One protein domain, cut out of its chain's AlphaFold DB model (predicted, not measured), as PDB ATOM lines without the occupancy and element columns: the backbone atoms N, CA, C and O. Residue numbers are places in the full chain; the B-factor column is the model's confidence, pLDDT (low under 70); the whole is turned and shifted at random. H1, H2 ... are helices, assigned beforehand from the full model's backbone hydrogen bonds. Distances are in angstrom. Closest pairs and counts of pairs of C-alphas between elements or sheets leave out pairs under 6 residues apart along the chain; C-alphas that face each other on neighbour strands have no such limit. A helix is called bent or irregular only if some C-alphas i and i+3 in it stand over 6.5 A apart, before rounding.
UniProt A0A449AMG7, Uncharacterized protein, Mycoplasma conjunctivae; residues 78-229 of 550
ATOM      1  N   GLN A  78     -43.445 -16.791  -1.316       90.31
ATOM      2  CA  GLN A  78     -44.514 -17.427  -2.082       90.31
ATOM      3  C   GLN A  78     -44.541 -16.950  -3.542       90.31
ATOM      4  O   GLN A  78     -44.679 -17.770  -4.447       90.31
ATOM      5  N   GLU A  79     -44.388 -15.647  -3.790       87.94
ATOM      6  CA  GLU A  79     -44.320 -15.098  -5.153       87.94
ATOM      7  C   GLU A  79     -43.098 -15.635  -5.908       87.94
ATOM      8  O   GLU A  79     -43.221 -16.027  -7.068       87.94
ATOM      9  N   ILE A  80     -41.946 -15.744  -5.239       91.38
ATOM     10  CA  ILE A  80     -40.726 -16.337  -5.811       91.38
ATOM     11  C   ILE A  80     -40.945 -17.814  -6.171       91.38
ATOM     12  O   ILE A  80     -40.548 -18.256  -7.255       91.38
ATOM     13  N   GLU A  81     -41.590 -18.585  -5.292       94.56
ATOM     14  CA  GLU A  81     -41.888 -19.999  -5.534       94.56
ATOM     15  C   GLU A  81     -42.867 -20.183  -6.703       94.56
ATOM     16  O   GLU A  81     -42.631 -21.016  -7.581       94.56
ATOM     17  N   ILE A  82     -43.941 -19.385  -6.758       92.12
ATOM     18  CA  ILE A  82     -44.905 -19.401  -7.868       92.12
ATOM     19  C   ILE A  82     -44.200 -19.054  -9.181       92.12
ATOM     20  O   ILE A  82     -44.328 -19.799 -10.153       92.12
ATOM     21  N   ASN A  83     -43.408 -17.977  -9.199       93.75
ATOM     22  CA  ASN A  83     -42.656 -17.556 -10.379       93.75
ATOM     23  C   ASN A  83     -41.710 -18.661 -10.874       93.75
ATOM     24  O   ASN A  83     -41.640 -18.927 -12.072       93.75
ATOM     25  N   SER A  84     -41.035 -19.356  -9.953       95.50
ATOM     26  CA  SER A  84     -40.127 -20.465 -10.274       95.50
ATOM     27  C   SER A  84     -40.868 -21.664 -10.878       95.50
ATOM     28  O   SER A  84     -40.450 -22.190 -11.908       95.50
ATOM     29  N   LYS A  85     -42.014 -22.056 -10.305       96.06
ATOM     30  CA  LYS A  85     -42.848 -23.145 -10.849       96.06
ATOM     31  C   LYS A  85     -43.381 -22.814 -12.241       96.06
ATOM     32  O   LYS A  85     -43.345 -23.648 -13.142       96.06
ATOM     33  N   GLU A  86     -43.864 -21.591 -12.442       94.44
ATOM     34  CA  GLU A  86     -44.350 -21.154 -13.749       94.44
ATOM     35  C   GLU A  86     -43.226 -21.070 -14.792       94.44
ATOM     36  O   GLU A  86     -43.445 -21.439 -15.948       94.44
ATOM     37  N   LYS A  87     -42.023 -20.632 -14.392       96.44
ATOM     38  CA  LYS A  87     -40.822 -20.621 -15.238       96.44
ATOM     39  C   LYS A  87     -40.494 -22.022 -15.747       96.44
ATOM     40  O   LYS A  87     -40.274 -22.193 -16.948       96.44
ATOM     41  N   GLU A  88     -40.492 -23.017 -14.860       96.94
ATOM     42  CA  GLU A  88     -40.236 -24.421 -15.204       96.94
ATOM     43  C   GLU A  88     -41.311 -24.995 -16.132       96.94
ATOM     44  O   GLU A  88     -40.983 -25.606 -17.151       96.94
ATOM     45  N   LEU A  89     -42.590 -24.753 -15.833       94.12
ATOM     46  CA  LEU A  89     -43.705 -25.204 -16.671       94.12
ATOM     47  C   LEU A  89     -43.628 -24.619 -18.086       94.12
ATOM     48  O   LEU A  89     -43.755 -25.356 -19.064       94.12
ATOM     49  N   SER A  90     -43.376 -23.315 -18.216       93.81
ATOM     50  CA  SER A  90     -43.202 -22.666 -19.521       93.81
ATOM     51  C   SER A  90     -41.975 -23.199 -20.265       93.81
ATOM     52  O   SER A  90     -42.051 -23.468 -21.466       93.81
ATOM     53  N   LEU A  91     -40.869 -23.452 -19.557       95.56
ATOM     54  CA  LEU A  91     -39.667 -24.033 -20.152       95.56
ATOM     55  C   LEU A  91     -39.922 -25.441 -20.707       95.56
ATOM     56  O   LEU A  91     -39.427 -25.770 -21.784       95.56
ATOM     57  N   LEU A  92     -40.705 -26.270 -20.009       93.38
ATOM     58  CA  LEU A  92     -41.079 -27.608 -20.482       93.38
ATOM     59  C   LEU A  92     -41.883 -27.548 -21.788       93.38
ATOM     60  O   LEU A  92     -41.598 -28.311 -22.716       93.38
ATOM     61  N   LYS A  93     -42.835 -26.613 -21.892       89.94
ATOM     62  CA  LYS A  93     -43.618 -26.385 -23.119       89.94
ATOM     63  C   LYS A  93     -42.717 -25.993 -24.290       89.94
ATOM     64  O   LYS A  93     -42.814 -26.574 -25.369       89.94
ATOM     65  N   ILE A  94     -41.784 -25.066 -24.059       91.75
ATOM     66  CA  ILE A  94     -40.826 -24.622 -25.080       91.75
ATOM     67  C   ILE A  94     -39.910 -25.767 -25.502       91.75
ATOM     68  O   ILE A  94     -39.752 -25.984 -26.697       91.75
ATOM     69  N   LYS A  95     -39.355 -26.543 -24.561       92.00
ATOM     70  CA  LYS A  95     -38.510 -27.711 -24.870       92.00
ATOM     71  C   LYS A  95     -39.239 -28.725 -25.752       92.00
ATOM     72  O   LYS A  95     -38.708 -29.137 -26.781       92.00
ATOM     73  N   LYS A  96     -40.491 -29.051 -25.410       87.25
ATOM     74  CA  LYS A  96     -41.348 -29.919 -26.233       87.25
ATOM     75  C   LYS A  96     -41.549 -29.345 -27.639       87.25
ATOM     76  O   LYS A  96     -41.517 -30.095 -28.610       87.25
ATOM     77  N   PHE A  97     -41.731 -28.030 -27.754       86.00
ATOM     78  CA  PHE A  97     -41.894 -27.358 -29.039       86.00
ATOM     79  C   PHE A  97     -40.605 -27.310 -29.859       86.00
ATOM     80  O   PHE A  97     -40.660 -27.563 -31.051       86.00
ATOM     81  N   VAL A  98     -39.438 -27.015 -29.298       87.69
ATOM     82  CA  VAL A  98     -38.202 -26.864 -30.095       87.69
ATOM     83  C   VAL A  98     -37.489 -28.191 -30.389       87.69
ATOM     84  O   VAL A  98     -36.600 -28.220 -31.240       87.69
ATOM     85  N   SER A  99     -37.911 -29.284 -29.746       84.00
ATOM     86  CA  SER A  99     -37.294 -30.621 -29.734       84.00
ATOM     87  C   SER A  99     -35.883 -30.691 -29.143       84.00
ATOM     88  O   SER A  99     -35.092 -29.747 -29.205       84.00
ATOM     89  N   ASP A 100     -35.519 -31.886 -28.681       90.19
ATOM     90  CA  ASP A 100     -34.161 -32.223 -28.231       90.19
ATOM     91  C   ASP A 100     -33.220 -32.587 -29.401       90.19
ATOM     92  O   ASP A 100     -32.139 -33.140 -29.204       90.19
ATOM     93  N   ILE A 101     -33.623 -32.326 -30.652       90.44
ATOM     94  CA  ILE A 101     -32.779 -32.595 -31.820       90.44
ATOM     95  C   ILE A 101     -31.635 -31.587 -31.839       90.44
ATOM     96  O   ILE A 101     -31.871 -30.383 -31.938       90.44
ATOM     97  N   GLU A 102     -30.406 -32.093 -31.797       93.56
ATOM     98  CA  GLU A 102     -29.181 -31.300 -31.895       93.56
ATOM     99  C   GLU A 102     -28.581 -31.351 -33.310       93.56
ATOM    100  O   GLU A 102     -28.527 -32.423 -33.924       93.56
ATOM    101  N   ILE A 103     -28.115 -30.199 -33.813       92.69
ATOM    102  CA  ILE A 103     -27.422 -30.059 -35.102       92.69
ATOM    103  C   ILE A 103     -25.969 -29.657 -34.849       92.69
ATOM    104  O   ILE A 103     -25.694 -28.604 -34.287       92.69
ATOM    105  N   THR A 104     -25.036 -30.496 -35.294       89.06
ATOM    106  CA  THR A 104     -23.589 -30.271 -35.131       89.06
ATOM    107  C   THR A 104     -22.892 -29.843 -36.422       89.06
ATOM    108  O   THR A 104     -21.803 -29.279 -36.363       89.06
ATOM    109  N   ASN A 105     -23.508 -30.073 -37.587       92.56
ATOM    110  CA  ASN A 105     -22.995 -29.650 -38.890       92.56
ATOM    111  C   ASN A 105     -24.061 -28.860 -39.663       92.56
ATOM    112  O   ASN A 105     -25.009 -29.439 -40.189       92.56
ATOM    113  N   PHE A 106     -23.882 -27.545 -39.768       93.00
ATOM    114  CA  PHE A 106     -24.795 -26.641 -40.477       93.00
ATOM    115  C   PHE A 106     -24.513 -26.509 -41.983       93.00
ATOM    116  O   PHE A 106     -25.184 -25.725 -42.641       93.00
ATOM    117  N   GLU A 107     -23.548 -27.263 -42.520       93.00
ATOM    118  CA  GLU A 107     -23.169 -27.261 -43.943       93.00
ATOM    119  C   GLU A 107     -23.319 -28.656 -44.578       93.00
ATOM    120  O   GLU A 107     -22.513 -29.087 -45.398       93.00
ATOM    121  N   ALA A 108     -24.322 -29.420 -44.143       89.12
ATOM    122  CA  ALA A 108     -24.540 -30.790 -44.605       89.12
ATOM    123  C   ALA A 108     -25.272 -30.857 -45.956       89.12
ATOM    124  O   ALA A 108     -25.163 -31.866 -46.652       89.12
ATOM    125  N   SER A 109     -26.015 -29.809 -46.332       92.50
ATOM    126  CA  SER A 109     -26.615 -29.686 -47.662       92.50
ATOM    127  C   SER A 109     -25.684 -28.915 -48.595       92.50
ATOM    128  O   SER A 109     -25.064 -27.931 -48.193       92.50
ATOM    129  N   SER A 110     -25.632 -29.316 -49.865       94.00
ATOM    130  CA  SER A 110     -25.007 -28.515 -50.925       94.00
ATOM    131  C   SER A 110     -25.842 -27.289 -51.314       94.00
ATOM    132  O   SER A 110     -25.356 -26.438 -52.050       94.00
ATOM    133  N   ASP A 111     -27.102 -27.221 -50.869       95.31
ATOM    134  CA  ASP A 111     -27.998 -26.083 -51.072       95.31
ATOM    135  C   ASP A 111     -27.843 -25.061 -49.924       95.31
ATOM    136  O   ASP A 111     -28.220 -25.368 -48.782       95.31
ATOM    137  N   PRO A 112     -27.339 -23.840 -50.201       94.88
ATOM    138  CA  PRO A 112     -27.175 -22.799 -49.189       94.88
ATOM    139  C   PRO A 112     -28.487 -22.361 -48.522       94.88
ATOM    140  O   PRO A 112     -28.466 -21.944 -47.362       94.88
ATOM    141  N   GLU A 113     -29.629 -22.449 -49.216       94.62
ATOM    142  CA  GLU A 113     -30.934 -22.055 -48.666       94.62
ATOM    143  C   GLU A 113     -31.356 -23.004 -47.538       94.62
ATOM    144  O   GLU A 113     -31.821 -22.559 -46.486       94.62
ATOM    145  N   VAL A 114     -31.106 -24.305 -47.704       96.06
ATOM    146  CA  VAL A 114     -31.356 -25.318 -46.670       96.06
ATOM    147  C   VAL A 114     -30.487 -25.066 -45.440       96.06
ATOM    148  O   VAL A 114     -30.999 -25.045 -44.319       96.06
ATOM    149  N   ASN A 115     -29.187 -24.819 -45.632       96.25
ATOM    150  CA  ASN A 115     -28.262 -24.541 -44.528       96.25
ATOM    151  C   ASN A 115     -28.674 -23.273 -43.766       96.25
ATOM    152  O   ASN A 115     -28.653 -23.250 -42.533       96.25
ATOM    153  N   LYS A 116     -29.119 -22.232 -44.483       96.00
ATOM    154  CA  LYS A 116     -29.644 -21.001 -43.882       96.00
ATOM    155  C   LYS A 116     -30.898 -21.260 -43.041       96.00
ATOM    156  O   LYS A 116     -30.913 -20.875 -41.877       96.00
ATOM    157  N   ILE A 117     -31.906 -21.943 -43.591       95.44
ATOM    158  CA  ILE A 117     -33.152 -22.279 -42.876       95.44
ATOM    159  C   ILE A 117     -32.851 -22.997 -41.558       95.44
ATOM    160  O   ILE A 117     -33.462 -22.714 -40.532       95.44
ATOM    161  N   ILE A 118     -31.876 -23.903 -41.557       96.69
ATOM    162  CA  ILE A 118     -31.539 -24.685 -40.368       96.69
ATOM    163  C   ILE A 118     -30.757 -23.880 -39.339       96.69
ATOM    164  O   ILE A 118     -31.033 -24.016 -38.147       96.69
ATOM    165  N   LYS A 119     -29.852 -22.995 -39.767       96.50
ATOM    166  CA  LYS A 119     -29.218 -22.019 -38.866       96.50
ATOM    167  C   LYS A 119     -30.259 -21.104 -38.221       96.50
ATOM    168  O   LYS A 119     -30.228 -20.909 -37.010       96.50
ATOM    169  N   ASP A 120     -31.209 -20.609 -39.008       96.06
ATOM    170  CA  ASP A 120     -32.288 -19.734 -38.549       96.06
ATOM    171  C   ASP A 120     -33.239 -20.469 -37.574       96.06
ATOM    172  O   ASP A 120     -33.557 -19.948 -36.502       96.06
ATOM    173  N   ALA A 121     -33.634 -21.713 -37.882       93.88
ATOM    174  CA  ALA A 121     -34.436 -22.564 -36.994       93.88
ATOM    175  C   ALA A 121     -33.728 -22.810 -35.656       93.88
ATOM    176  O   ALA A 121     -34.333 -22.739 -34.582       93.88
ATOM    177  N   TRP A 122     -32.430 -23.106 -35.735       95.81
ATOM    178  CA  TRP A 122     -31.584 -23.361 -34.582       95.81
ATOM    179  C   TRP A 122     -31.443 -22.131 -33.691       95.81
ATOM    180  O   TRP A 122     -31.583 -22.239 -32.473       95.81
ATOM    181  N   ALA A 123     -31.224 -20.960 -34.288       96.00
ATOM    182  CA  ALA A 123     -31.145 -19.700 -33.560       96.00
ATOM    183  C   ALA A 123     -32.440 -19.424 -32.779       96.00
ATOM    184  O   ALA A 123     -32.379 -19.147 -31.583       96.00
ATOM    185  N   ILE A 124     -33.612 -19.603 -33.403       94.75
ATOM    186  CA  ILE A 124     -34.905 -19.459 -32.713       94.75
ATOM    187  C   ILE A 124     -35.042 -20.450 -31.556       94.75
ATOM    188  O   ILE A 124     -35.466 -20.051 -30.470       94.75
ATOM    189  N   LYS A 125     -34.654 -21.718 -31.747       94.88
ATOM    190  CA  LYS A 125     -34.648 -22.720 -30.669       94.88
ATOM    191  C   LYS A 125     -33.855 -22.227 -29.455       94.88
ATOM    192  O   LYS A 125     -34.380 -22.248 -28.343       94.88
ATOM    193  N   GLN A 126     -32.617 -21.784 -29.664       96.31
ATOM    194  CA  GLN A 126     -31.742 -21.351 -28.571       96.31
ATOM    195  C   GLN A 126     -32.264 -20.078 -27.899       96.31
ATOM    196  O   GLN A 126     -32.307 -19.985 -26.672       96.31
ATOM    197  N   GLU A 127     -32.723 -19.112 -28.692       97.06
ATOM    198  CA  GLU A 127     -33.211 -17.844 -28.164       97.06
ATOM    199  C   GLU A 127     -34.519 -17.984 -27.381       97.06
ATOM    200  O   GLU A 127     -34.651 -17.330 -26.354       97.06
ATOM    201  N   LEU A 128     -35.455 -18.847 -27.788       94.81
ATOM    202  CA  LEU A 128     -36.681 -19.096 -27.013       94.81
ATOM    203  C   LEU A 128     -36.383 -19.725 -25.646       94.81
ATOM    204  O   LEU A 128     -37.000 -19.354 -24.648       94.81
ATOM    205  N   LEU A 129     -35.436 -20.667 -25.595       95.69
ATOM    206  CA  LEU A 129     -35.019 -21.304 -24.345       95.69
ATOM    207  C   LEU A 129     -34.385 -20.290 -23.385       95.69
ATOM    208  O   LEU A 129     -34.717 -20.289 -22.200       95.69
ATOM    209  N   GLN A 130     -33.512 -19.416 -23.896       97.00
ATOM    210  CA  GLN A 130     -32.894 -18.361 -23.091       97.00
ATOM    211  C   GLN A 130     -33.921 -17.313 -22.651       97.00
ATOM    212  O   GLN A 130     -33.979 -16.968 -21.471       97.00
ATOM    213  N   LEU A 131     -34.769 -16.859 -23.575       96.19
ATOM    214  CA  LEU A 131     -35.762 -15.819 -23.328       96.19
ATOM    215  C   LEU A 131     -36.718 -16.194 -22.193       96.19
ATOM    216  O   LEU A 131     -37.084 -15.331 -21.399       96.19
ATOM    217  N   ASN A 132     -37.086 -17.474 -22.074       96.50
ATOM    218  CA  ASN A 132     -37.915 -17.945 -20.968       96.50
ATOM    219  C   ASN A 132     -37.289 -17.654 -19.606       96.50
ATOM    220  O   ASN A 132     -37.990 -17.260 -18.680       96.50
ATOM    221  N   ASN A 133     -35.978 -17.843 -19.472       96.00
ATOM    222  CA  ASN A 133     -35.310 -17.537 -18.217       96.00
ATOM    223  C   ASN A 133     -35.314 -16.035 -17.959       96.00
ATOM    224  O   ASN A 133     -35.793 -15.606 -16.913       96.00
ATOM    225  N   ASP A 134     -34.890 -15.256 -18.953       96.00
ATOM    226  CA  ASP A 134     -34.770 -13.807 -18.825       96.00
ATOM    227  C   ASP A 134     -36.109 -13.148 -18.462       96.00
ATOM    228  O   ASP A 134     -36.155 -12.289 -17.585       96.00
ATOM    229  N   VAL A 135     -37.210 -13.572 -19.093       94.88
ATOM    230  CA  VAL A 135     -38.555 -13.038 -18.836       94.88
ATOM    231  C   VAL A 135     -39.018 -13.315 -17.411       94.88
ATOM    232  O   VAL A 135     -39.481 -12.400 -16.733       94.88
ATOM    233  N   TYR A 136     -38.907 -14.550 -16.930       95.12
ATOM    234  CA  TYR A 136     -39.353 -14.869 -15.573       95.12
ATOM    235  C   TYR A 136     -38.446 -14.252 -14.506       95.12
ATOM    236  O   TYR A 136     -38.943 -13.830 -13.461       95.12
ATOM    237  N   ASP A 137     -37.145 -14.147 -14.779       92.69
ATOM    238  CA  ASP A 137     -36.182 -13.564 -13.846       92.69
ATOM    239  C   ASP A 137     -36.337 -12.038 -13.755       92.69
ATOM    240  O   ASP A 137     -36.241 -11.479 -12.664       92.69
ATOM    241  N   LYS A 138     -36.634 -11.360 -14.873       91.12
ATOM    242  CA  LYS A 138     -36.716  -9.890 -14.936       91.12
ATOM    243  C   LYS A 138     -38.131  -9.320 -14.842       91.12
ATOM    244  O   LYS A 138     -38.318  -8.252 -14.274       91.12
ATOM    245  N   PHE A 139     -39.149  -9.969 -15.397       90.94
ATOM    246  CA  PHE A 139     -40.521  -9.447 -15.320       90.94
ATOM    247  C   PHE A 139     -41.290  -9.986 -14.115       90.94
ATOM    248  O   PHE A 139     -42.105  -9.265 -13.536       90.94
ATOM    249  N   GLY A 140     -41.032 -11.236 -13.727       86.12
ATOM    250  CA  GLY A 140     -41.811 -11.935 -12.704       86.12
ATOM    251  C   GLY A 140     -41.562 -11.492 -11.265       86.12
ATOM    252  O   GLY A 140     -42.441 -11.654 -10.425       86.12
ATOM    253  N   LEU A 141     -40.408 -10.883 -10.986       84.50
ATOM    254  CA  LEU A 141     -39.952 -10.558  -9.629       84.50
ATOM    255  C   LEU A 141     -39.874  -9.045  -9.359       84.50
ATOM    256  O   LEU A 141     -39.004  -8.580  -8.629       84.50
ATOM    257  N   HIS A 142     -40.747  -8.242  -9.966       80.88
ATOM    258  CA  HIS A 142     -40.665  -6.777  -9.882       80.88
ATOM    259  C   HIS A 142     -41.992  -6.110  -9.470       80.88
ATOM    260  O   HIS A 142     -42.357  -5.085 -10.047       80.88
ATOM    261  N   GLU A 143     -42.694  -6.656  -8.462       72.44
ATOM    262  CA  GLU A 143     -43.902  -6.062  -7.839       72.44
ATOM    263  C   GLU A 143     -44.941  -5.566  -8.855       72.44
ATOM    264  O   GLU A 143     -45.409  -4.429  -8.836       72.44
ATOM    265  N   ASN A 144     -45.273  -6.424  -9.816       72.06
ATOM    266  CA  ASN A 144     -46.232  -6.158 -10.887       72.06
ATOM    267  C   ASN A 144     -45.860  -5.058 -11.901       72.06
ATOM    268  O   ASN A 144     -46.548  -4.958 -12.918       72.06
ATOM    269  N   ARG A 145     -44.758  -4.310 -11.715       80.31
ATOM    270  CA  ARG A 145     -44.299  -3.255 -12.648       80.31
ATOM    271  C   ARG A 145     -44.222  -3.746 -14.091       80.31
ATOM    272  O   ARG A 145     -44.638  -3.048 -15.012       80.31
ATOM    273  N   TYR A 146     -43.747  -4.979 -14.259       85.75
ATOM    274  CA  TYR A 146     -43.608  -5.635 -15.557       85.75
ATOM    275  C   TYR A 146     -44.544  -6.839 -15.736       85.75
ATOM    276  O   TYR A 146     -44.392  -7.612 -16.680       85.75
ATOM    277  N   LYS A 147     -45.555  -7.007 -14.870       83.38
ATOM    278  CA  LYS A 147     -46.465  -8.164 -14.932       83.38
ATOM    279  C   LYS A 147     -47.185  -8.258 -16.268       83.38
ATOM    280  O   LYS A 147     -47.326  -9.356 -16.787       83.38
ATOM    281  N   LYS A 148     -47.586  -7.132 -16.863       82.12
ATOM    282  CA  LYS A 148     -48.243  -7.132 -18.180       82.12
ATOM    283  C   LYS A 148     -47.340  -7.696 -19.286       82.12
ATOM    284  O   LYS A 148     -47.830  -8.431 -20.135       82.12
ATOM    285  N   TYR A 149     -46.027  -7.462 -19.217       86.50
ATOM    286  CA  TYR A 149     -45.052  -8.070 -20.132       86.50
ATOM    287  C   TYR A 149     -44.946  -9.585 -19.912       86.50
ATOM    288  O   TYR A 149     -44.998 -10.354 -20.870       86.50
ATOM    289  N   LEU A 150     -44.888 -10.033 -18.649       87.75
ATOM    290  CA  LEU A 150     -44.905 -11.462 -18.321       87.75
ATOM    291  C   LEU A 150     -46.191 -12.147 -18.811       87.75
ATOM    292  O   LEU A 150     -46.142 -13.252 -19.344       87.75
ATOM    293  N   VAL A 151     -47.348 -11.505 -18.639       83.62
ATOM    294  CA  VAL A 151     -48.633 -12.046 -19.095       83.62
ATOM    295  C   VAL A 151     -48.671 -12.120 -20.627       83.62
ATOM    296  O   VAL A 151     -49.025 -13.170 -21.163       83.62
ATOM    297  N   ALA A 152     -48.210 -11.089 -21.343       80.81
ATOM    298  CA  ALA A 152     -48.085 -11.126 -22.803       80.81
ATOM    299  C   ALA A 152     -47.177 -12.275 -23.281       80.81
ATOM    300  O   ALA A 152     -47.530 -13.002 -24.213       80.81
ATOM    301  N   TYR A 153     -46.047 -12.503 -22.602       88.25
ATOM    302  CA  TYR A 153     -45.172 -13.643 -22.869       88.25
ATOM    303  C   TYR A 153     -45.893 -14.982 -22.652       88.25
ATOM    304  O   TYR A 153     -45.929 -15.816 -23.559       88.25
ATOM    305  N   LYS A 154     -46.536 -15.179 -21.492       86.25
ATOM    306  CA  LYS A 154     -47.306 -16.398 -21.177       86.25
ATOM    307  C   LYS A 154     -48.381 -16.680 -22.225       86.25
ATOM    308  O   LYS A 154     -48.581 -17.826 -22.617       86.25
ATOM    309  N   ASN A 155     -49.047 -15.638 -22.706       79.38
ATOM    310  CA  ASN A 155     -50.074 -15.759 -23.728       79.38
ATOM    311  C   ASN A 155     -49.509 -16.175 -25.082       79.38
ATOM    312  O   ASN A 155     -50.095 -17.035 -25.734       79.38
ATOM    313  N   PHE A 156     -48.337 -15.669 -25.467       82.12
ATOM    314  CA  PHE A 156     -47.645 -16.173 -26.650       82.12
ATOM    315  C   PHE A 156     -47.313 -17.666 -26.522       82.12
ATOM    316  O   PHE A 156     -47.607 -18.433 -27.440       82.12
ATOM    317  N   ILE A 157     -46.775 -18.103 -25.373       85.31
ATOM    318  CA  ILE A 157     -46.498 -19.527 -25.120       85.31
ATOM    319  C   ILE A 157     -47.782 -20.354 -25.244       85.31
ATOM    320  O   ILE A 157     -47.826 -21.352 -25.962       85.31
ATOM    321  N   ASN A 158     -48.855 -19.932 -24.583       79.00
ATOM    322  CA  ASN A 158     -50.098 -20.690 -24.595       79.00
ATOM    323  C   ASN A 158     -50.715 -20.752 -25.999       79.00
ATOM    324  O   ASN A 158     -51.145 -21.820 -26.416       79.00
ATOM    325  N   LEU A 159     -50.725 -19.650 -26.753       73.75
ATOM    326  CA  LEU A 159     -51.368 -19.586 -28.069       73.75
ATOM    327  C   LEU A 159     -50.568 -20.281 -29.177       73.75
ATOM    328  O   LEU A 159     -51.168 -20.967 -30.005       73.75
ATOM    329  N   TYR A 160     -49.242 -20.113 -29.199       74.81
ATOM    330  CA  TYR A 160     -48.399 -20.525 -30.331       74.81
ATOM    331  C   TYR A 160     -47.510 -21.741 -30.049       74.81
ATOM    332  O   TYR A 160     -46.985 -22.331 -30.994       74.81
ATOM    333  N   ILE A 161     -47.324 -22.123 -28.781       80.31
ATOM    334  CA  ILE A 161     -46.411 -23.205 -28.378       80.31
ATOM    335  C   ILE A 161     -47.158 -24.382 -27.729       80.31
ATOM    336  O   ILE A 161     -46.843 -25.529 -28.041       80.31
ATOM    337  N   ASP A 162     -48.138 -24.130 -26.856       74.69
ATOM    338  CA  ASP A 162     -48.742 -25.168 -25.997       74.69
ATOM    339  C   ASP A 162     -50.072 -25.762 -26.497       74.69
ATOM    340  O   ASP A 162     -50.431 -26.884 -26.148       74.69
ATOM    341  N   ASN A 163     -50.854 -25.026 -27.287       59.53
ATOM    342  CA  ASN A 163     -52.264 -25.369 -27.471       59.53
ATOM    343  C   ASN A 163     -52.495 -26.557 -28.426       59.53
ATOM    344  O   ASN A 163     -52.297 -26.436 -29.634       59.53
ATOM    345  N   GLU A 164     -53.053 -27.666 -27.925       48.91
ATOM    346  CA  GLU A 164     -53.560 -28.777 -28.750       48.91
ATOM    347  C   GLU A 164     -54.711 -28.368 -29.698       48.91
ATOM    348  O   GLU A 164     -54.923 -29.031 -30.713       48.91
ATOM    349  N   ASN A 165     -55.420 -27.263 -29.426       38.78
ATOM    350  CA  ASN A 165     -56.478 -26.675 -30.268       38.78
ATOM    351  C   ASN A 165     -55.991 -25.542 -31.192       38.78
ATOM    352  O   ASN A 165     -56.748 -25.093 -32.053       38.78
ATOM    353  N   SER A 166     -54.718 -25.126 -31.115       43.75
ATOM    354  CA  SER A 166     -54.114 -24.263 -32.151       43.75
ATOM    355  C   SER A 166     -54.002 -24.971 -33.505       43.75
ATOM    356  O   SER A 166     -53.749 -24.310 -34.508       43.75
ATOM    357  N   ARG A 167     -54.312 -26.280 -33.559       43.53
ATOM    358  CA  ARG A 167     -54.570 -27.053 -34.781       43.53
ATOM    359  C   ARG A 167     -55.378 -26.235 -35.802       43.53
ATOM    360  O   ARG A 167     -54.970 -26.218 -36.947       43.53
ATOM    361  N   ALA A 168     -56.394 -25.457 -35.393       37.03
ATOM    362  CA  ALA A 168     -57.192 -24.572 -36.265       37.03
ATOM    363  C   ALA A 168     -56.442 -23.365 -36.881       37.03
ATOM    364  O   ALA A 168     -56.628 -23.077 -38.058       37.03
ATOM    365  N   TYR A 169     -55.580 -22.677 -36.124       40.50
ATOM    366  CA  TYR A 169     -54.803 -21.513 -36.602       40.50
ATOM    367  C   TYR A 169     -53.505 -21.916 -37.309       40.50
ATOM    368  O   TYR A 169     -52.954 -21.174 -38.120       40.50
ATOM    369  N   ILE A 170     -53.035 -23.120 -36.997       45.53
ATOM    370  CA  ILE A 170     -51.853 -23.755 -37.554       45.53
ATOM    371  C   ILE A 170     -52.218 -24.645 -38.769       45.53
ATOM    372  O   ILE A 170     -51.328 -25.150 -39.444       45.53
ATOM    373  N   PHE A 171     -53.500 -24.811 -39.132       44.00
ATOM    374  CA  PHE A 171     -53.889 -25.603 -40.317       44.00
ATOM    375  C   PHE A 171     -53.393 -24.994 -41.642       44.00
ATOM    376  O   PHE A 171     -53.112 -25.745 -42.572       44.00
ATOM    377  N   ASP A 172     -53.154 -23.678 -41.697       43.81
ATOM    378  CA  ASP A 172     -52.449 -23.017 -42.813       43.81
ATOM    379  C   ASP A 172     -50.911 -23.092 -42.690       43.81
ATOM    380  O   ASP A 172     -50.182 -22.518 -43.504       43.81
ATOM    381  N   LEU A 173     -50.402 -23.731 -41.631       42.12
ATOM    382  CA  LEU A 173     -49.002 -23.714 -41.205       42.12
ATOM    383  C   LEU A 173     -48.397 -25.100 -40.886       42.12
ATOM    384  O   LEU A 173     -47.264 -25.175 -40.410       42.12
ATOM    385  N   LEU A 174     -49.096 -26.209 -41.132       40.91
ATOM    386  CA  LEU A 174     -48.532 -27.555 -40.990       40.91
ATOM    387  C   LEU A 174     -48.840 -28.398 -42.223       40.91
ATOM    388  O   LEU A 174     -49.976 -28.481 -42.683       40.91
ATOM    389  N   ALA A 175     -47.793 -29.037 -42.750       39.91
ATOM    390  CA  ALA A 175     -47.869 -29.901 -43.918       39.91
ATOM    391  C   ALA A 175     -48.886 -31.045 -43.711       39.91
ATOM    392  O   ALA A 175     -48.907 -31.674 -42.647       39.91
ATOM    393  N   PRO A 176     -49.707 -31.377 -44.724       38.62
ATOM    394  CA  PRO A 176     -50.696 -32.429 -44.596       38.62
ATOM    395  C   PRO A 176     -50.029 -33.804 -44.719       38.62
ATOM    396  O   PRO A 176     -49.481 -34.140 -45.769       38.62
ATOM    397  N   LYS A 177     -50.158 -34.602 -43.653       36.84
ATOM    398  CA  LYS A 177     -50.392 -36.063 -43.599       36.84
ATOM    399  C   LYS A 177     -49.562 -36.747 -42.506       36.84
ATOM    400  O   LYS A 177     -48.338 -36.690 -42.502       36.84
ATOM    401  N   HIS A 178     -50.302 -37.508 -41.696       35.16
ATOM    402  CA  HIS A 178     -49.930 -38.438 -40.623       35.16
ATOM    403  C   HIS A 178     -50.019 -37.878 -39.196       35.16
ATOM    404  O   HIS A 178     -49.487 -36.825 -38.874       35.16
ATOM    405  N   ASN A 179     -50.723 -38.642 -38.354       36.81
ATOM    406  CA  ASN A 179     -51.251 -38.352 -37.012       36.81
ATOM    407  C   ASN A 179     -50.225 -38.004 -35.907       36.81
ATOM    408  O   ASN A 179     -50.558 -38.108 -34.734       36.81
ATOM    409  N   ASN A 180     -49.014 -37.563 -36.248       44.06
ATOM    410  CA  ASN A 180     -48.023 -37.050 -35.302       44.06
ATOM    411  C   ASN A 180     -47.597 -35.646 -35.738       44.06
ATOM    412  O   ASN A 180     -46.625 -35.470 -36.472       44.06
ATOM    413  N   PHE A 181     -48.347 -34.638 -35.294       53.34
ATOM    414  CA  PHE A 181     -47.981 -33.241 -35.502       53.34
ATOM    415  C   PHE A 181     -46.738 -32.908 -34.660       53.34
ATOM    416  O   PHE A 181     -46.759 -33.040 -33.438       53.34
ATOM    417  N   CYS A 182     -45.654 -32.493 -35.317       61.09
ATOM    418  CA  CYS A 182     -44.466 -31.917 -34.682       61.09
ATOM    419  C   CYS A 182     -44.401 -30.418 -35.008       61.09
ATOM    420  O   CYS A 182     -44.973 -29.984 -36.010       61.09
ATOM    421  N   SER A 183     -43.755 -29.616 -34.156       78.88
ATOM    422  CA  SER A 183     -43.608 -28.178 -34.423       78.88
ATOM    423  C   SER A 183     -42.820 -27.930 -35.712       78.88
ATOM    424  O   SER A 183     -42.052 -28.790 -36.151       78.88
ATOM    425  N   TRP A 184     -42.936 -26.729 -36.284       83.12
ATOM    426  CA  TRP A 184     -42.156 -26.370 -37.468       83.12
ATOM    427  C   TRP A 184     -40.645 -26.475 -37.197       83.12
ATOM    428  O   TRP A 184     -39.941 -27.085 -37.994       83.12
ATOM    429  N   ILE A 185     -40.147 -26.005 -36.045       87.56
ATOM    430  CA  ILE A 185     -38.725 -26.139 -35.670       87.56
ATOM    431  C   ILE A 185     -38.317 -27.613 -35.656       87.56
ATOM    432  O   ILE A 185     -37.362 -27.995 -36.328       87.56
ATOM    433  N   SER A 186     -39.082 -28.454 -34.954       85.69
ATOM    434  CA  SER A 186     -38.808 -29.891 -34.858       85.69
ATOM    435  C   SER A 186     -38.805 -30.555 -36.232       85.69
ATOM    436  O   SER A 186     -37.943 -31.382 -36.514       85.69
ATOM    437  N   PHE A 187     -39.744 -30.171 -37.100       86.31
ATOM    438  CA  PHE A 187     -39.834 -30.661 -38.467       86.31
ATOM    439  C   PHE A 187     -38.552 -30.359 -39.247       86.31
ATOM    440  O   PHE A 187     -37.936 -31.286 -39.770       86.31
ATOM    441  N   TYR A 188     -38.113 -29.097 -39.299       90.69
ATOM    442  CA  TYR A 188     -36.932 -28.723 -40.082       90.69
ATOM    443  C   TYR A 188     -35.656 -29.373 -39.535       90.69
ATOM    444  O   TYR A 188     -34.879 -29.927 -40.315       90.69
ATOM    445  N   LEU A 189     -35.472 -29.394 -38.209       92.31
ATOM    446  CA  LEU A 189     -34.313 -30.040 -37.584       92.31
ATOM    447  C   LEU A 189     -34.297 -31.564 -37.829       92.31
ATOM    448  O   LEU A 189     -33.247 -32.115 -38.163       92.31
ATOM    449  N   ASP A 190     -35.445 -32.250 -37.737       89.88
ATOM    450  CA  ASP A 190     -35.572 -33.685 -38.053       89.88
ATOM    451  C   ASP A 190     -35.250 -33.978 -39.522       89.88
ATOM    452  O   ASP A 190     -34.461 -34.881 -39.813       89.88
ATOM    453  N   LYS A 191     -35.830 -33.215 -40.461       91.06
ATOM    454  CA  LYS A 191     -35.593 -33.432 -41.897       91.06
ATOM    455  C   LYS A 191     -34.147 -33.202 -42.271       91.06
ATOM    456  O   LYS A 191     -33.587 -34.014 -43.003       91.06
ATOM    457  N   TYR A 192     -33.525 -32.173 -41.714       94.25
ATOM    458  CA  TYR A 192     -32.121 -31.907 -41.966       94.25
ATOM    459  C   TYR A 192     -31.223 -33.019 -41.416       94.25
ATOM    460  O   TYR A 192     -30.379 -33.538 -42.143       94.25
ATOM    461  N   LYS A 193     -31.465 -33.479 -40.180       93.44
ATOM    462  CA  LYS A 193     -30.709 -34.587 -39.573       93.44
ATOM    463  C   LYS A 193     -30.832 -35.901 -40.355       93.44
ATOM    464  O   LYS A 193     -29.900 -36.699 -40.357       93.44
ATOM    465  N   ARG A 194     -31.966 -36.133 -41.021       91.94
ATOM    466  CA  ARG A 194     -32.205 -37.311 -41.875       91.94
ATOM    467  C   ARG A 194     -31.721 -37.146 -43.319       91.94
ATOM    468  O   ARG A 194     -31.908 -38.070 -44.105       91.94
ATOM    469  N   GLY A 195     -31.160 -35.994 -43.690       92.75
ATOM    470  CA  GLY A 195     -30.767 -35.697 -45.072       92.75
ATOM    471  C   GLY A 195     -31.946 -35.506 -46.039       92.75
ATOM    472  O   GLY A 195     -31.766 -35.574 -47.249       92.75
ATOM    473  N   ALA A 196     -33.160 -35.273 -45.532       91.44
ATOM    474  CA  ALA A 196     -34.373 -35.065 -46.329       91.44
ATOM    475  C   ALA A 196     -34.512 -33.591 -46.762       91.44
ATOM    476  O   ALA A 196     -35.476 -32.907 -46.405       91.44
ATOM    477  N   PHE A 197     -33.510 -33.077 -47.480       93.75
ATOM    478  CA  PHE A 197     -33.402 -31.656 -47.836       93.75
ATOM    479  C   PHE A 197     -34.502 -31.184 -48.799       93.75
ATOM    480  O   PHE A 197     -34.971 -30.053 -48.690       93.75
ATOM    481  N   ASP A 198     -34.997 -32.068 -49.669       88.25
ATOM    482  CA  ASP A 198     -36.137 -31.812 -50.558       88.25
ATOM    483  C   ASP A 198     -37.383 -31.365 -49.778       88.25
ATOM    484  O   ASP A 198     -38.107 -30.458 -50.186       88.25
ATOM    485  N   ARG A 199     -37.616 -31.961 -48.602       86.19
ATOM    486  CA  ARG A 199     -38.751 -31.621 -47.738       86.19
ATOM    487  C   ARG A 199     -38.611 -30.249 -47.099       86.19
ATOM    488  O   ARG A 199     -39.634 -29.634 -46.813       86.19
ATOM    489  N   ILE A 200     -37.386 -29.775 -46.893       88.81
ATOM    490  CA  ILE A 200     -37.115 -28.434 -46.371       88.81
ATOM    491  C   ILE A 200     -37.429 -27.402 -47.451       88.81
ATOM    492  O   ILE A 200     -38.237 -26.506 -47.217       88.81
ATOM    493  N   VAL A 201     -36.871 -27.583 -48.652       89.62
ATOM    494  CA  VAL A 201     -37.075 -26.666 -49.786       89.62
ATOM    495  C   VAL A 201     -38.555 -26.572 -50.159       89.62
ATOM    496  O   VAL A 201     -39.088 -25.473 -50.282       89.62
ATOM    497  N   ASN A 202     -39.252 -27.709 -50.239       86.50
ATOM    498  CA  ASN A 202     -40.676 -27.757 -50.588       86.50
ATOM    499  C   ASN A 202     -41.600 -27.063 -49.569       86.50
ATOM    500  O   ASN A 202     -42.770 -26.852 -49.869       86.50
ATOM    501  N   ASN A 203     -41.107 -26.733 -48.371       83.12
ATOM    502  CA  ASN A 203     -41.884 -26.066 -47.325       83.12
ATOM    503  C   ASN A 203     -41.280 -24.714 -46.902       83.12
ATOM    504  O   ASN A 203     -41.707 -24.136 -45.911       83.12
ATOM    505  N   LYS A 204     -40.312 -24.157 -47.635       86.31
ATOM    506  CA  LYS A 204     -39.594 -22.946 -47.201       86.31
ATOM    507  C   LYS A 204     -40.475 -21.716 -46.948       86.31
ATOM    508  O   LYS A 204     -40.211 -20.963 -46.015       86.31
ATOM    509  N   ASP A 205     -41.551 -21.533 -47.706       82.88
ATOM    510  CA  ASP A 205     -42.464 -20.398 -47.507       82.88
ATOM    511  C   ASP A 205     -43.153 -20.481 -46.141       82.88
ATOM    512  O   ASP A 205     -43.332 -19.484 -45.437       82.88
ATOM    513  N   LEU A 206     -43.468 -21.708 -45.723       78.31
ATOM    514  CA  LEU A 206     -44.004 -21.982 -44.405       78.31
ATOM    515  C   LEU A 206     -42.979 -21.681 -43.302       78.31
ATOM    516  O   LEU A 206     -43.346 -21.158 -42.246       78.31
ATOM    517  N   PHE A 207     -41.703 -22.000 -43.528       85.06
ATOM    518  CA  PHE A 207     -40.636 -21.634 -42.598       85.06
ATOM    519  C   PHE A 207     -40.598 -20.123 -42.380       85.06
ATOM    520  O   PHE A 207     -40.740 -19.676 -41.244       85.06
ATOM    521  N   TYR A 208     -40.463 -19.343 -43.455       85.75
ATOM    522  CA  TYR A 208     -40.261 -17.899 -43.346       85.75
ATOM    523  C   TYR A 208     -41.465 -17.179 -42.732       85.75
ATOM    524  O   TYR A 208     -41.285 -16.322 -41.869       85.75
ATOM    525  N   LYS A 209     -42.693 -17.620 -43.043       78.75
ATOM    526  CA  LYS A 209     -43.910 -17.102 -42.395       78.75
ATOM    527  C   LYS A 209     -43.884 -17.262 -40.867       78.75
ATOM    528  O   LYS A 209     -44.320 -16.365 -40.151       78.75
ATOM    529  N   ASN A 210     -43.389 -18.393 -40.356       80.81
ATOM    530  CA  ASN A 210     -43.253 -18.608 -38.909       80.81
ATOM    531  C   ASN A 210     -42.019 -17.908 -38.332       80.81
ATOM    532  O   ASN A 210     -42.087 -17.356 -37.235       80.81
ATOM    533  N   TYR A 211     -40.904 -17.929 -39.058       86.25
ATOM    534  CA  TYR A 211     -39.653 -17.309 -38.645       86.25
ATOM    535  C   TYR A 211     -39.857 -15.829 -38.318       86.25
ATOM    536  O   TYR A 211     -39.505 -15.411 -37.218       86.25
ATOM    537  N   ASP A 212     -40.516 -15.071 -39.198       81.81
ATOM    538  CA  ASP A 212     -40.755 -13.641 -38.987       81.81
ATOM    539  C   ASP A 212     -41.617 -13.376 -37.746       81.81
ATOM    540  O   ASP A 212     -41.331 -12.468 -36.962       81.81
ATOM    541  N   LEU A 213     -42.656 -14.187 -37.518       80.75
ATOM    542  CA  LEU A 213     -43.514 -14.074 -36.335       80.75
ATOM    543  C   LEU A 213     -42.711 -14.269 -35.040       80.75
ATOM    544  O   LEU A 213     -42.767 -13.433 -34.137       80.75
ATOM    545  N   PHE A 214     -41.958 -15.368 -34.954       87.25
ATOM    546  CA  PHE A 214     -41.172 -15.697 -33.766       87.25
ATOM    547  C   PHE A 214     -40.000 -14.732 -33.574       87.25
ATOM    548  O   PHE A 214     -39.720 -14.339 -32.442       87.25
ATOM    549  N   ARG A 215     -39.357 -14.286 -34.658       90.25
ATOM    550  CA  ARG A 215     -38.294 -13.280 -34.591       90.25
ATOM    551  C   ARG A 215     -38.785 -11.975 -34.006       90.25
ATOM    552  O   ARG A 215     -38.220 -11.502 -33.025       90.25
ATOM    553  N   ASN A 216     -39.875 -11.449 -34.562       83.56
ATOM    554  CA  ASN A 216     -40.490 -10.219 -34.083       83.56
ATOM    555  C   ASN A 216     -40.884 -10.326 -32.606       83.56
ATOM    556  O   ASN A 216     -40.689  -9.375 -31.851       83.56
ATOM    557  N   PHE A 217     -41.411 -11.476 -32.177       85.94
ATOM    558  CA  PHE A 217     -41.739 -11.709 -30.773       85.94
ATOM    559  C   PHE A 217     -40.500 -11.654 -29.868       85.94
ATOM    560  O   PHE A 217     -40.507 -10.939 -28.863       85.94
ATOM    561  N   ILE A 218     -39.432 -12.374 -30.221       91.25
ATOM    562  CA  ILE A 218     -38.202 -12.407 -29.423       91.25
ATOM    563  C   ILE A 218     -37.562 -11.016 -29.352       91.25
ATOM    564  O   ILE A 218     -37.195 -10.566 -28.268       91.25
ATOM    565  N   ASP A 219     -37.474 -10.309 -30.480       90.62
ATOM    566  CA  ASP A 219     -36.840  -8.987 -30.546       90.62
ATOM    567  C   ASP A 219     -37.606  -7.939 -29.729       90.62
ATOM    568  O   ASP A 219     -36.990  -7.099 -29.072       90.62
ATOM    569  N   ARG A 220     -38.946  -8.004 -29.711       86.94
ATOM    570  CA  ARG A 220     -39.775  -7.143 -28.851       86.94
ATOM    571  C   ARG A 220     -39.521  -7.416 -27.370       86.94
ATOM    572  O   ARG A 220     -39.221  -6.477 -26.640       86.94
ATOM    573  N   ASN A 221     -39.547  -8.682 -26.946       90.25
ATOM    574  CA  ASN A 221     -39.294  -9.016 -25.541       90.25
ATOM    575  C   ASN A 221     -37.879  -8.614 -25.109       90.25
ATOM    576  O   ASN A 221     -37.711  -8.110 -24.006       90.25
ATOM    577  N   LYS A 222     -36.862  -8.784 -25.966       92.81
ATOM    578  CA  LYS A 222     -35.494  -8.325 -25.670       92.81
ATOM    579  C   LYS A 222     -35.450  -6.823 -25.387       92.81
ATOM    580  O   LYS A 222     -34.887  -6.432 -24.372       92.81
ATOM    581  N   LYS A 223     -36.106  -6.005 -26.218       92.06
ATOM    582  CA  LYS A 223     -36.220  -4.553 -25.991       92.06
ATOM    583  C   LYS A 223     -36.963  -4.221 -24.700       92.06
ATOM    584  O   LYS A 223     -36.556  -3.321 -23.977       92.06
ATOM    585  N   ASP A 224     -38.025  -4.952 -24.383       91.25
ATOM    586  CA  ASP A 224     -38.769  -4.739 -23.141       91.25
ATOM    587  C   ASP A 224     -37.945  -5.140 -21.901       91.25
ATOM    588  O   ASP A 224     -38.019  -4.488 -20.861       91.25
ATOM    589  N   LEU A 225     -37.097  -6.169 -22.007       93.62
ATOM    590  CA  LEU A 225     -36.182  -6.594 -20.939       93.62
ATOM    591  C   LEU A 225     -35.074  -5.569 -20.656       93.62
ATOM    592  O   LEU A 225     -34.507  -5.589 -19.562       93.62
ATOM    593  N   GLU A 226     -34.758  -4.684 -21.606       93.75
ATOM    594  CA  GLU A 226     -33.854  -3.544 -21.391       93.75
ATOM    595  C   GLU A 226     -34.484  -2.462 -20.507       93.75
ATOM    596  O   GLU A 226     -33.766  -1.642 -19.937       93.75
ATOM    597  N   LEU A 227     -35.814  -2.460 -20.364       93.38
ATOM    598  CA  LEU A 227     -36.527  -1.494 -19.532       93.38
ATOM    599  C   LEU A 227     -36.517  -1.872 -18.046       93.38
ATOM    600  O   LEU A 227     -36.926  -1.066 -17.221       93.38
ATOM    601  N   VAL A 228     -36.088  -3.081 -17.679       92.44
ATOM    602  CA  VAL A 228     -36.150  -3.559 -16.291       92.44
ATOM    603  C   VAL A 228     -35.003  -2.995 -15.458       92.44
ATOM    604  O   VAL A 228     -33.843  -3.046 -15.858       92.44
ATOM    605  N   PHE A 229     -35.327  -2.500 -14.261       90.31
ATOM    606  CA  PHE A 229     -34.360  -1.933 -13.319       90.31
ATOM    607  C   PHE A 229     -34.732  -2.184 -11.848       90.31
ATOM    608  O   PHE A 229     -35.905  -2.371 -11.479       90.31
TER     609      PHE A 229
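What this domain is: This is residues 78 to 229 of the 550 residues of an uncharacterized protein of Mycoplasma conjunctivae (UniProt A0A449AMG7). This is an elongated up-and-down bundle of four helices, H1, H2, H3 and H6, each running against the one before it, with the long H2 in its core between H1 and H6. H1 packs along the later part of H2, while H4 and the short H5 pack on its earlier part at the other end of the bundle; H3 is tilted and meets H2 and H6 at few points. The printed part has 152 residues with six named helices, H1 to H6 in that order, and no named strand, and the class is all helix. The whole is compact, with a radius of gyration of the C-alphas of 16.7 A, and spans 51 by 31 by 23 A.

How they stand to each other: Look first at H2, residues 112 to 138, the hub, which has a kink of 27 degrees near residue 130. H6, residues 204 to 225, touches H2 at a shallow tilt of 29 degrees, the same way, and the closest C-alphas are those of Lys 138 and Leu 225, 6.9 A apart. H1, residues 78 to 98, forms a helical hairpin with H2, whose residues 125 to 136 alone touch it; their closest C-alphas, of Val 98 and Lys 125, are 5.5 A apart. H3, residues 147 to 162, touches H1 at a shallow tilt of 32 degrees, with the C-alphas of Lys 93 and Asp 162 closest at 6.0 A. H2 and H3, also a helical hairpin, only just touch, with 3 pairs of C-alphas within 8 A, closest at Val 135 and Leu 150, 6.6 A. H4, residues 184 to 193, touches residues 117 to 125 of H2 alone, closest at the C-alphas of Ala 121 and Ile 185, 5.7 A. H5, residues 197 to 201, touches H2 with the C-alphas of Val 114 and Ile 200 closest at 6.6 A. H1 and H6 are apart. Every O i to N i+4 pair is within hydrogen-bond range in H1, H4 and H5; in H2 it is 22 of 23, in H3 11 of 12 and in H6 17 of 18.

Where its parts are: Find C-alpha 112 at (-27.175, -22.799, -49.189); from there H2 runs 37.8 A to C-alpha 138. H1 begins at C-alpha 78, at (-44.514, -17.427, -2.082), and is 30.2 A long. H6, 31.1 A long, ends at C-alpha 225, at (-36.182, -6.594, -20.939). H3, 20.4 A long, is irregular, but only just: C-alphas 159 and 162 are 6.51 A apart. H4 measures 14.2 A and H5 6.5 A.

The domain as a whole: The C-alphas farthest apart are those of Gln 78 and Ser 110, 53.8 A. The printed part has no cut. The links H1 to H2 and H3 to H4 are long. Look for low confidence at residues 163 to 182, where pLDDT is under 70.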